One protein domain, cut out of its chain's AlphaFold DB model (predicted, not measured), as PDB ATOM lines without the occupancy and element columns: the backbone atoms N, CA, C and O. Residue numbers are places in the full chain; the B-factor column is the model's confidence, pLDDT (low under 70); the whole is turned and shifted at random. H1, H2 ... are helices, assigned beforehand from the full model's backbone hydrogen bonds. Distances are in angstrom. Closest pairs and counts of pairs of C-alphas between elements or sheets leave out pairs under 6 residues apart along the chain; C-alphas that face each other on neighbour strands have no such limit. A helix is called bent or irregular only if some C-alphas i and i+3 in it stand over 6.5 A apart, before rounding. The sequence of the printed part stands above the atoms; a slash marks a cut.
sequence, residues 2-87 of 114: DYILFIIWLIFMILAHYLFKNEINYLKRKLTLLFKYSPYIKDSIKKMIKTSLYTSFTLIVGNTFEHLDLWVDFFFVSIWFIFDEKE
ATOM      1  N   ASP A   2     197.195 196.452 197.034       61.38
ATOM      2  CA  ASP A   2     196.782 197.119 195.787       61.38
ATOM      3  C   ASP A   2     195.674 196.395 195.008       61.38
ATOM      4  O   ASP A   2     194.825 197.034 194.395       61.38
ATOM      5  N   TYR A   3     195.599 195.062 195.103       60.53
ATOM      6  CA  TYR A   3     194.556 194.277 194.425       60.53
ATOM      7  C   TYR A   3     193.143 194.526 194.968       60.53
ATOM      8  O   TYR A   3     192.186 194.544 194.199       60.53
ATOM      9  N   ILE A   4     192.990 194.736 196.278       71.00
ATOM     10  CA  ILE A   4     191.676 195.024 196.874       71.00
ATOM     11  C   ILE A   4     191.210 196.416 196.442       71.00
ATOM     12  O   ILE A   4     190.058 196.578 196.045       71.00
ATOM     13  N   LEU A   5     192.117 197.398 196.445       66.50
ATOM     14  CA  LEU A   5     191.836 198.746 195.955       66.50
ATOM     15  C   LEU A   5     191.454 198.730 194.466       66.50
ATOM     16  O   LEU A   5     190.493 199.387 194.076       66.50
ATOM     17  N   PHE A   6     192.136 197.915 193.656       65.06
ATOM     18  CA  PHE A   6     191.819 197.716 192.240       65.06
ATOM     19  C   PHE A   6     190.438 197.084 192.016       65.06
ATOM     20  O   PHE A   6     189.690 197.514 191.139       65.06
ATOM     21  N   ILE A   7     190.055 196.093 192.822       70.44
ATOM     22  CA  ILE A   7     188.729 195.467 192.733       70.44
ATOM     23  C   ILE A   7     187.633 196.458 193.145       70.44
ATOM     24  O   ILE A   7     186.635 196.595 192.439       70.44
ATOM     25  N   ILE A   8     187.830 197.191 194.246       72.75
ATOM     26  CA  ILE A   8     186.910 198.251 194.693       72.75
ATOM     27  C   ILE A   8     186.770 199.324 193.608       72.75
ATOM     28  O   ILE A   8     185.663 199.771 193.309       72.75
ATOM     29  N   TRP A   9     187.879 199.689 192.971       73.19
ATOM     30  CA  TRP A   9     187.915 200.628 191.859       73.19
ATOM     31  C   TRP A   9     187.120 200.138 190.642       73.19
ATOM     32  O   TRP A   9     186.312 200.882 190.087       73.19
ATOM     33  N   LEU A  10     187.294 198.874 190.250       70.25
ATOM     34  CA  LEU A  10     186.601 198.284 189.106       70.25
ATOM     35  C   LEU A  10     185.085 198.228 189.344       70.25
ATOM     36  O   LEU A  10     184.299 198.563 188.456       70.25
ATOM     37  N   ILE A  11     184.673 197.893 190.569       73.94
ATOM     38  CA  ILE A  11     183.269 197.932 190.993       73.94
ATOM     39  C   ILE A  11     182.730 199.365 190.937       73.94
ATOM     40  O   ILE A  11     181.648 199.584 190.395       73.94
ATOM     41  N   PHE A  12     183.484 200.348 191.440       73.62
ATOM     42  CA  PHE A  12     183.090 201.756 191.398       73.62
ATOM     43  C   PHE A  12     182.914 202.266 189.961       73.62
ATOM     44  O   PHE A  12     181.925 202.932 189.675       73.62
ATOM     45  N   MET A  13     183.813 201.908 189.040       70.06
ATOM     46  CA  MET A  13     183.718 202.284 187.623       70.06
ATOM     47  C   MET A  13     182.478 201.696 186.941       70.06
ATOM     48  O   MET A  13     181.771 202.406 186.223       70.06
ATOM     49  N   ILE A  14     182.177 200.418 187.192       71.06
ATOM     50  CA  ILE A  14     180.976 199.755 186.660       71.06
ATOM     51  C   ILE A  14     179.711 200.401 187.233       71.06
ATOM     52  O   ILE A  14     178.760 200.684 186.501       71.06
ATOM     53  N   LEU A  15     179.713 200.673 188.538       70.62
ATOM     54  CA  LEU A  15     178.592 201.288 189.235       70.62
ATOM     55  C   LEU A  15     178.345 202.719 188.744       70.62
ATOM     56  O   LEU A  15     177.209 203.069 188.436       70.62
ATOM     57  N   ALA A  16     179.403 203.521 188.603       67.88
ATOM     58  CA  ALA A  16     179.333 204.877 188.073       67.88
ATOM     59  C   ALA A  16     178.824 204.888 186.626       67.88
ATOM     60  O   ALA A  16     177.956 205.690 186.290       67.88
ATOM     61  N   HIS A  17     179.292 203.965 185.781       67.88
ATOM     62  CA  HIS A  17     178.778 203.837 184.420       67.88
ATOM     63  C   HIS A  17     177.270 203.552 184.405       67.88
ATOM     64  O   HIS A  17     176.547 204.151 183.613       67.88
ATOM     65  N   TYR A  18     176.777 202.673 185.284       67.44
ATOM     66  CA  TYR A  18     175.355 202.334 185.342       67.44
ATOM     67  C   TYR A  18     174.493 203.474 185.902       67.44
ATOM     68  O   TYR A  18     173.472 203.817 185.308       67.44
ATOM     69  N   LEU A  19     174.918 204.093 187.010       67.06
ATOM     70  CA  LEU A  19     174.186 205.184 187.666       67.06
ATOM     71  C   LEU A  19     174.133 206.449 186.814       67.06
ATOM     72  O   LEU A  19     173.085 207.083 186.712       67.06
ATOM     73  N   PHE A  20     175.246 206.807 186.182       64.50
ATOM     74  CA  PHE A  20     175.348 208.048 185.427       64.50
ATOM     75  C   PHE A  20     175.092 207.860 183.933       64.50
ATOM     76  O   PHE A  20     175.249 208.814 183.183       64.50
ATOM     77  N   LYS A  21     174.659 206.679 183.471       68.69
ATOM     78  CA  LYS A  21     174.504 206.369 182.038       68.69
ATOM     79  C   LYS A  21     173.703 207.423 181.268       68.69
ATOM     80  O   LYS A  21     174.147 207.917 180.232       68.69
ATOM     81  N   ASN A  22     172.533 207.795 181.789       67.69
ATOM     82  CA  ASN A  22     171.659 208.771 181.136       67.69
ATOM     83  C   ASN A  22     172.235 210.194 181.192       67.69
ATOM     84  O   ASN A  22     172.164 210.927 180.203       67.69
ATOM     85  N   GLU A  23     172.831 210.583 182.320       72.69
ATOM     86  CA  GLU A  23     173.433 211.910 182.481       72.69
ATOM     87  C   GLU A  23     174.714 212.073 181.663       72.69
ATOM     88  O   GLU A  23     174.914 213.113 181.038       72.69
ATOM     89  N   ILE A  24     175.543 211.031 181.586       72.31
ATOM     90  CA  ILE A  24     176.733 210.979 180.739       72.31
ATOM     91  C   ILE A  24     176.328 211.119 179.277       72.31
ATOM     92  O   ILE A  24     176.939 211.923 178.585       72.31
ATOM     93  N   ASN A  25     175.282 210.434 178.803       70.56
ATOM     94  CA  ASN A  25     174.812 210.602 177.422       70.56
ATOM     95  C   ASN A  25     174.329 212.034 177.142       70.56
ATOM     96  O   ASN A  25     174.672 212.620 176.110       70.56
ATOM     97  N   TYR A  26     173.597 212.643 178.080       74.31
ATOM     98  CA  TYR A  26     173.187 214.044 177.965       74.31
ATOM     99  C   TYR A  26     174.395 214.999 177.921       74.31
ATOM    100  O   TYR A  26     174.506 215.840 177.020       74.31
ATOM    101  N   LEU A  27     175.327 214.850 178.867       73.06
ATOM    102  CA  LEU A  27     176.542 215.656 178.969       73.06
ATOM    103  C   LEU A  27     177.429 215.487 177.742       73.06
ATOM    104  O   LEU A  27     177.909 216.480 177.205       73.06
ATOM    105  N   LYS A  28     177.597 214.256 177.266       72.94
ATOM    106  CA  LYS A  28     178.355 213.900 176.068       72.94
ATOM    107  C   LYS A  28     177.810 214.610 174.848       72.94
ATOM    108  O   LYS A  28     178.558 215.345 174.217       72.94
ATOM    109  N   ARG A  29     176.504 214.529 174.578       76.00
ATOM    110  CA  ARG A  29     175.885 215.232 173.443       76.00
ATOM    111  C   ARG A  29     176.140 216.743 173.485       76.00
ATOM    112  O   ARG A  29     176.423 217.353 172.452       76.00
ATOM    113  N   LYS A  30     176.092 217.351 174.673       76.00
ATOM    114  CA  LYS A  30     176.361 218.784 174.870       76.00
ATOM    115  C   LYS A  30     177.851 219.133 174.737       76.00
ATOM    116  O   LYS A  30     178.189 220.121 174.085       76.00
ATOM    117  N   LEU A  31     178.744 218.315 175.298       74.44
ATOM    118  CA  LEU A  31     180.198 218.480 175.203       74.44
ATOM    119  C   LEU A  31     180.701 218.270 173.775       74.44
ATOM    120  O   LEU A  31     181.536 219.041 173.319       74.44
ATOM    121  N   THR A  32     180.183 217.283 173.040       75.94
ATOM    122  CA  THR A  32     180.564 217.029 171.643       75.94
ATOM    123  C   THR A  32     180.255 218.233 170.761       75.94
ATOM    124  O   THR A  32     181.069 218.594 169.914       75.94
ATOM    125  N   LEU A  33     179.117 218.902 170.989       74.56
ATOM    126  CA  LEU A  33     178.808 220.162 170.313       74.56
ATOM    127  C   LEU A  33     179.837 221.239 170.668       74.56
ATOM    128  O   LEU A  33     180.427 221.821 169.765       74.56
ATOM    129  N   LEU A  34     180.126 221.455 171.954       72.56
ATOM    130  CA  LEU A  34     181.128 222.435 172.402       72.56
ATOM    131  C   LEU A  34     182.530 222.163 171.829       72.56
ATOM    132  O   LEU A  34     183.201 223.085 171.368       72.56
ATOM    133  N   PHE A  35     182.952 220.900 171.791       78.69
ATOM    134  CA  PHE A  35     184.242 220.483 171.240       78.69
ATOM    135  C   PHE A  35     184.320 220.628 169.722       78.69
ATOM    136  O   PHE A  35     185.403 220.879 169.199       78.69
ATOM    137  N   LYS A  36     183.190 220.507 169.013       72.56
ATOM    138  CA  LYS A  36     183.124 220.750 167.567       72.56
ATOM    139  C   LYS A  36     183.410 222.214 167.224       72.56
ATOM    140  O   LYS A  36     184.016 222.481 166.193       72.56
ATOM    141  N   TYR A  37     182.983 223.149 168.075       69.19
ATOM    142  CA  TYR A  37     183.174 224.582 167.840       69.19
ATOM    143  C   TYR A  37     184.554 225.093 168.247       69.19
ATOM    144  O   TYR A  37     185.018 226.079 167.679       69.19
ATOM    145  N   SER A  38     185.221 224.456 169.214       74.81
ATOM    146  CA  SER A  38     186.558 224.885 169.616       74.81
ATOM    147  C   SER A  38     187.405 223.730 170.162       74.81
ATOM    148  O   SER A  38     187.151 223.250 171.274       74.81
ATOM    149  N   PRO A  39     188.461 223.310 169.438       75.19
ATOM    150  CA  PRO A  39     189.396 222.301 169.932       75.19
ATOM    151  C   PRO A  39     190.134 222.767 171.200       75.19
ATOM    152  O   PRO A  39     190.410 221.956 172.080       75.19
ATOM    153  N   TYR A  40     190.341 224.076 171.370       80.81
ATOM    154  CA  TYR A  40     190.962 224.649 172.570       80.81
ATOM    155  C   TYR A  40     190.136 224.426 173.848       80.81
ATOM    156  O   TYR A  40     190.694 224.239 174.934       80.81
ATOM    157  N   ILE A  41     188.802 224.400 173.731       77.69
ATOM    158  CA  ILE A  41     187.907 224.107 174.862       77.69
ATOM    159  C   ILE A  41     188.045 222.637 175.272       77.69
ATOM    160  O   ILE A  41     188.044 222.328 176.464       77.69
ATOM    161  N   LYS A  42     188.228 221.733 174.300       80.00
ATOM    162  CA  LYS A  42     188.449 220.303 174.553       80.00
ATOM    163  C   LYS A  42     189.686 220.070 175.408       80.00
ATOM    164  O   LYS A  42     189.596 219.390 176.428       80.00
ATOM    165  N   ASP A  43     190.808 220.670 175.032       82.81
ATOM    166  CA  ASP A  43     192.061 220.499 175.770       82.81
ATOM    167  C   ASP A  43     192.021 221.167 177.149       82.81
ATOM    168  O   ASP A  43     192.513 220.603 178.128       82.81
ATOM    169  N   SER A  44     191.346 222.314 177.261       82.94
ATOM    170  CA  SER A  44     191.143 222.988 178.549       82.94
ATOM    171  C   SER A  44     190.311 222.141 179.518       82.94
ATOM    172  O   SER A  44     190.699 221.964 180.673       82.94
ATOM    173  N   ILE A  45     189.204 221.554 179.047       81.38
ATOM    174  CA  ILE A  45     188.350 220.679 179.863       81.38
ATOM    175  C   ILE A  45     189.099 219.403 180.259       81.38
ATOM    176  O   ILE A  45     189.054 219.012 181.425       81.38
ATOM    177  N   LYS A  46     189.849 218.790 179.333       83.69
ATOM    178  CA  LYS A  46     190.711 217.639 179.642       83.69
ATOM    179  C   LYS A  46     191.687 217.951 180.773       83.69
ATOM    180  O   LYS A  46     191.777 217.183 181.729       83.69
ATOM    181  N   LYS A  47     192.389 219.083 180.683       87.00
ATOM    182  CA  LYS A  47     193.354 219.507 181.702       87.00
ATOM    183  C   LYS A  47     192.673 219.745 183.049       87.00
ATOM    184  O   LYS A  47     193.156 219.253 184.060       87.00
ATOM    185  N   MET A  48     191.527 220.425 183.052       83.06
ATOM    186  CA  MET A  48     190.756 220.697 184.267       83.06
ATOM    187  C   MET A  48     190.313 219.408 184.973       83.06
ATOM    188  O   MET A  48     190.504 219.276 186.180       83.06
ATOM    189  N   ILE A  49     189.784 218.434 184.224       80.88
ATOM    190  CA  ILE A  49     189.372 217.134 184.773       80.88
ATOM    191  C   ILE A  49     190.585 216.382 185.325       80.88
ATOM    192  O   ILE A  49     190.531 215.889 186.449       80.88
ATOM    193  N   LYS A  50     191.697 216.334 184.580       82.19
ATOM    194  CA  LYS A  50     192.926 215.663 185.020       82.19
ATOM    195  C   LYS A  50     193.462 216.262 186.327       82.19
ATOM    196  O   LYS A  50     193.755 215.524 187.261       82.19
ATOM    197  N   THR A  51     193.523 217.590 186.428       85.62
ATOM    198  CA  THR A  51     193.951 218.286 187.651       85.62
ATOM    199  C   THR A  51     192.993 218.050 188.819       85.62
ATOM    200  O   THR A  51     193.445 217.836 189.945       85.62
ATOM    201  N   SER A  52     191.682 218.053 188.569       76.25
ATOM    202  CA  SER A  52     190.688 217.752 189.602       76.25
ATOM    203  C   SER A  52     190.825 216.322 190.121       76.25
ATOM    204  O   SER A  52     190.765 216.125 191.329       76.25
ATOM    205  N   LEU A  53     191.035 215.340 189.239       80.25
ATOM    206  CA  LEU A  53     191.275 213.951 189.635       80.25
ATOM    207  C   LEU A  53     192.541 213.847 190.476       80.25
ATOM    208  O   LEU A  53     192.486 213.292 191.566       80.25
ATOM    209  N   TYR A  54     193.645 214.441 190.013       80.62
ATOM    210  CA  TYR A  54     194.910 214.429 190.740       80.62
ATOM    211  C   TYR A  54     194.746 214.967 192.160       80.62
ATOM    212  O   TYR A  54     195.059 214.282 193.124       80.62
ATOM    213  N   THR A  55     194.133 216.143 192.289       79.75
ATOM    214  CA  THR A  55     193.886 216.784 193.584       79.75
ATOM    215  C   THR A  55     193.024 215.904 194.491       79.75
ATOM    216  O   THR A  55     193.369 215.700 195.650       79.75
ATOM    217  N   SER A  56     191.932 215.335 193.973       75.00
ATOM    218  CA  SER A  56     191.054 214.452 194.750       75.00
ATOM    219  C   SER A  56     191.759 213.170 195.200       75.00
ATOM    220  O   SER A  56     191.630 212.779 196.357       75.00
ATOM    221  N   PHE A  57     192.536 212.529 194.323       72.81
ATOM    222  CA  PHE A  57     193.303 211.332 194.672       72.81
ATOM    223  C   PHE A  57     194.390 211.641 195.705       72.81
ATOM    224  O   PHE A  57     194.515 210.904 196.682       72.81
ATOM    225  N   THR A  58     195.116 212.752 195.552       79.38
ATOM    226  CA  THR A  58     196.113 213.200 196.535       79.38
ATOM    227  C   THR A  58     195.472 213.500 197.889       79.38
ATOM    228  O   THR A  58     196.054 213.178 198.920       79.38
ATOM    229  N   LEU A  59     194.262 214.069 197.917       76.69
ATOM    230  CA  LEU A  59     193.536 214.339 199.163       76.69
ATOM    231  C   LEU A  59     193.053 213.065 199.869       76.69
ATOM    232  O   LEU A  59     193.047 213.024 201.096       76.69
ATOM    233  N   ILE A  60     192.638 212.040 199.118       69.62
ATOM    234  CA  ILE A  60     192.099 210.793 199.685       69.62
ATOM    235  C   ILE A  60     193.219 209.861 200.149       69.62
ATOM    236  O   ILE A  60     193.139 209.288 201.233       69.62
ATOM    237  N   VAL A  61     194.243 209.676 199.315       66.56
ATOM    238  CA  VAL A  61     195.278 208.651 199.523       66.56
ATOM    239  C   VAL A  61     196.561 209.243 200.123       66.56
ATOM    240  O   VAL A  61     197.423 208.511 200.608       66.56
ATOM    241  N   GLY A  62     196.680 210.572 200.148       65.88
ATOM    242  CA  GLY A  62     197.880 211.269 200.595       65.88
ATOM    243  C   GLY A  62     199.048 211.126 199.616       65.88
ATOM    244  O   GLY A  62     198.942 210.528 198.546       65.88
ATOM    245  N   ASN A  63     200.206 211.661 200.006       64.06
ATOM    246  CA  ASN A  63     201.445 211.591 199.217       64.06
ATOM    247  C   ASN A  63     202.147 210.219 199.292       64.06
ATOM    248  O   ASN A  63     203.228 210.044 198.744       64.06
ATOM    249  N   THR A  64     201.563 209.263 200.016       62.06
ATOM    250  CA  THR A  64     202.131 207.937 200.298       62.06
ATOM    251  C   THR A  64     201.839 206.904 199.218       62.06
ATOM    252  O   THR A  64     202.310 205.775 199.311       62.06
ATOM    253  N   PHE A  65     201.051 207.263 198.206       66.81
ATOM    254  CA  PHE A  65     200.731 206.363 197.111       66.81
ATOM    255  C   PHE A  65     201.831 206.423 196.049       66.81
ATOM    256  O   PHE A  65     201.817 207.284 195.162       66.81
ATOM    257  N   GLU A  66     202.800 205.508 196.144       64.00
ATOM    258  CA  GLU A  66     203.687 205.203 195.021       64.00
ATOM    259  C   GLU A  66     202.790 204.891 193.818       64.00
ATOM    260  O   GLU A  66     201.923 204.027 193.899       64.00
ATOM    261  N   HIS A  67     202.945 205.644 192.725       74.19
ATOM    262  CA  HIS A  67     202.151 205.541 191.488       74.19
ATOM    263  C   HIS A  67     200.831 206.334 191.412       74.19
ATOM    264  O   HIS A  67     200.035 206.077 190.508       74.19
ATOM    265  N   LEU A  68     200.601 207.351 192.255       74.62
ATOM    266  CA  LEU A  68     199.412 208.221 192.149       74.62
ATOM    267  C   LEU A  68     199.200 208.820 190.745       74.62
ATOM    268  O   LEU A  68     198.082 208.781 190.235       74.62
ATOM    269  N   ASP A  69     200.265 209.299 190.095       75.25
ATOM    270  CA  ASP A  69     200.216 209.796 188.709       75.25
ATOM    271  C   ASP A  69     199.634 208.765 187.733       75.25
ATOM    272  O   ASP A  69     198.774 209.084 186.914       75.25
ATOM    273  N   LEU A  70     200.047 207.504 187.861       75.19
ATOM    274  CA  LEU A  70     199.632 206.420 186.970       75.19
ATOM    275  C   LEU A  70     198.177 206.030 187.196       75.19
ATOM    276  O   LEU A  70     197.441 205.793 186.242       75.19
ATOM    277  N   TRP A  71     197.741 206.014 188.454       73.88
ATOM    278  CA  TRP A  71     196.346 205.769 188.796       73.88
ATOM    279  C   TRP A  71     195.430 206.887 188.303       73.88
ATOM    280  O   TRP A  71     194.364 206.604 187.756       73.88
ATOM    281  N   VAL A  72     195.852 208.147 188.433       79.06
ATOM    282  CA  VAL A  72     195.107 209.301 187.914       79.06
ATOM    283  C   VAL A  72     195.025 209.251 186.391       79.06
ATOM    284  O   VAL A  72     193.947 209.465 185.834       79.06
ATOM    285  N   ASP A  73     196.125 208.921 185.715       78.62
ATOM    286  CA  ASP A  73     196.154 208.764 184.261       78.62
ATOM    287  C   ASP A  73     195.249 207.623 183.794       78.62
ATOM    288  O   ASP A  73     194.457 207.794 182.863       78.62
ATOM    289  N   PHE A  74     195.284 206.488 184.487       75.06
ATOM    290  CA  PHE A  74     194.424 205.347 184.205       75.06
ATOM    291  C   PHE A  74     192.935 205.678 184.407       75.06
ATOM    292  O   PHE A  74     192.086 205.330 183.575       75.06
ATOM    293  N   PHE A  75     192.611 206.431 185.463       74.94
ATOM    294  CA  PHE A  75     191.254 206.912 185.737       74.94
ATOM    295  C   PHE A  75     190.769 207.875 184.653       74.94
ATOM    296  O   PHE A  75     189.655 207.757 184.140       74.94
ATOM    297  N   PHE A  76     191.629 208.820 184.281       79.56
ATOM    298  CA  PHE A  76     191.341 209.827 183.273       79.56
ATOM    299  C   PHE A  76     191.079 209.197 181.902       79.56
ATOM    300  O   PHE A  76     190.090 209.544 181.256       79.56
ATOM    301  N   VAL A  77     191.909 208.238 181.478       77.25
ATOM    302  CA  VAL A  77     191.711 207.493 180.224       77.25
ATOM    303  C   VAL A  77     190.387 206.732 180.249       77.25
ATOM    304  O   VAL A  77     189.645 206.777 179.269       77.25
ATOM    305  N   SER A  78     190.045 206.104 181.374       73.38
ATOM    306  CA  SER A  78     188.800 205.342 181.513       73.38
ATOM    307  C   SER A  78     187.551 206.230 181.406       73.38
ATOM    308  O   SER A  78     186.618 205.894 180.679       73.38
ATOM    309  N   ILE A  79     187.541 207.402 182.056       72.69
ATOM    310  CA  ILE A  79     186.454 208.390 181.905       72.69
ATOM    311  C   ILE A  79     186.386 208.903 180.471       72.69
ATOM    312  O   ILE A  79     185.303 208.994 179.886       72.69
ATOM    313  N   TRP A  80     187.537 209.274 179.906       75.19
ATOM    314  CA  TRP A  80     187.582 209.865 178.578       75.19
ATOM    315  C   TRP A  80     187.105 208.879 177.512       75.19
ATOM    316  O   TRP A  80     186.401 209.286 176.596       75.19
ATOM    317  N   PHE A  81     187.403 207.587 177.664       70.50
ATOM    318  CA  PHE A  81     186.907 206.534 176.784       70.50
ATOM    319  C   PHE A  81     185.379 206.391 176.840       70.50
ATOM    320  O   PHE A  81     184.751 206.282 175.796       70.50
ATOM    321  N   ILE A  82     184.750 206.489 178.018       66.44
ATOM    322  CA  ILE A  82     183.275 206.497 178.143       66.44
ATOM    323  C   ILE A  82     182.668 207.714 177.414       66.44
ATOM    324  O   ILE A  82     181.621 207.631 176.758       66.44
ATOM    325  N   PHE A  83     183.342 208.863 177.494       64.38
ATOM    326  CA  PHE A  83     182.957 210.069 176.758       64.38
ATOM    327  C   PHE A  83     183.206 209.967 175.245       64.38
ATOM    328  O   PHE A  83     182.456 210.575 174.483       64.38
ATOM    329  N   ASP A  84     184.223 209.221 174.814       62.88
ATOM    330  CA  ASP A  84     184.627 209.079 173.409       62.88
ATOM    331  C   ASP A  84     183.963 207.897 172.695       62.88
ATOM    332  O   ASP A  84     183.911 207.897 171.466       62.88
ATOM    333  N   GLU A  85     183.417 206.922 173.436       57.19
ATOM    334  CA  GLU A  85     182.639 205.809 172.891       57.19
ATOM    335  C   GLU A  85     181.614 206.411 171.936       57.19
ATOM    336  O   GLU A  85     180.728 207.148 172.359       57.19
ATOM    337  N   LYS A  86     181.760 206.220 170.623       49.88
ATOM    338  CA  LYS A  86     180.753 206.742 169.705       49.88
ATOM    339  C   LYS A  86     179.429 206.179 170.187       49.88
ATOM    340  O   LYS A  86     179.307 204.972 170.377       49.88
ATOM    341  N   GLU A  87     178.464 207.058 170.426       46.66
ATOM    342  CA  GLU A  87     177.072 206.648 170.438       46.66
ATOM    343  C   GLU A  87     176.876 206.008 169.056       46.66
ATOM    344  O   GLU A  87     176.732 206.698 168.047       46.66
TER     345      GLU A  87
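Overview. This is residues 2 to 87 of the 114 residues of an uncharacterized protein of Coprobacillus sp. AM18-4LB-d2 (UniProt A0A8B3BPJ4). Helices H1, H2 and H3 follow one another along three sides of an open U, and H4 folds back from the end of H3 through the opening toward H2. H3 and H4 make a helical hairpin, H1 is an arm that touches no helix, and residues 59 to 64 of H3 stick out past a kink. The printed part has 86 residues with four named helices, in the order H1, H2, H3, H4, and no named strand; its class is all helix. It is only just compact, close to loose, with a radius of gyration of the C-alphas of 14.3 A, and spans 41 by 27 by 17 A, only just elongated.

Arrangement. H1, residues 2 to 19, and H2, residues 21 to 37, meet only through their link. H3, residues 39 to 64, touches H2 only at the corner, residues 41 to 42 by 34 to 35; the closest C-alphas, of Phe 35 and Lys 42, are 5.4 A apart, at a steep tilt of 47 degrees, opposite ways. H4, residues 68 to 84, touches residues 49 to 58 of H3; the closest C-alphas, of Tyr 54 and Val 72, are 5.9 A apart. This hairpin runs opposite ways at a steep tilt of 39 degrees. H2 and H4 are close but not clearly touching, about perpendicular at 86 degrees, with the C-alphas of Lys 28 and Phe 83 closest at 6.0 A. H1 and H4 are near each other, with 7 pairs of C-alphas within 10 A, while H1 and H3 are apart. Each O i to N i+4 pair is within hydrogen-bond range in H1, H2 and H4, and 20 of 22 in H3.

Along the chain. H1 begins at C-alpha 2, (196.782, 197.119, 195.787), and is 25.3 A long; H2 is 24.7 A. H3 is 35.9 A long, with a kink of 65 degrees near residue 58, and is irregular: C-alphas 60 and 63 are 9.4 A apart. H4, 23.9 A long, ends at C-alpha 84, (184.627, 209.079, 173.409).

Size, cuts and confidence. The C-alphas of Ile 4 and Tyr 37 are farthest apart, 42.3 A. The printed part has no cut, and its three links are tight. Its mean pLDDT is 72.6; 25 residues are under 70, among them 16 to 22, 60 to 66 and 82 to 87.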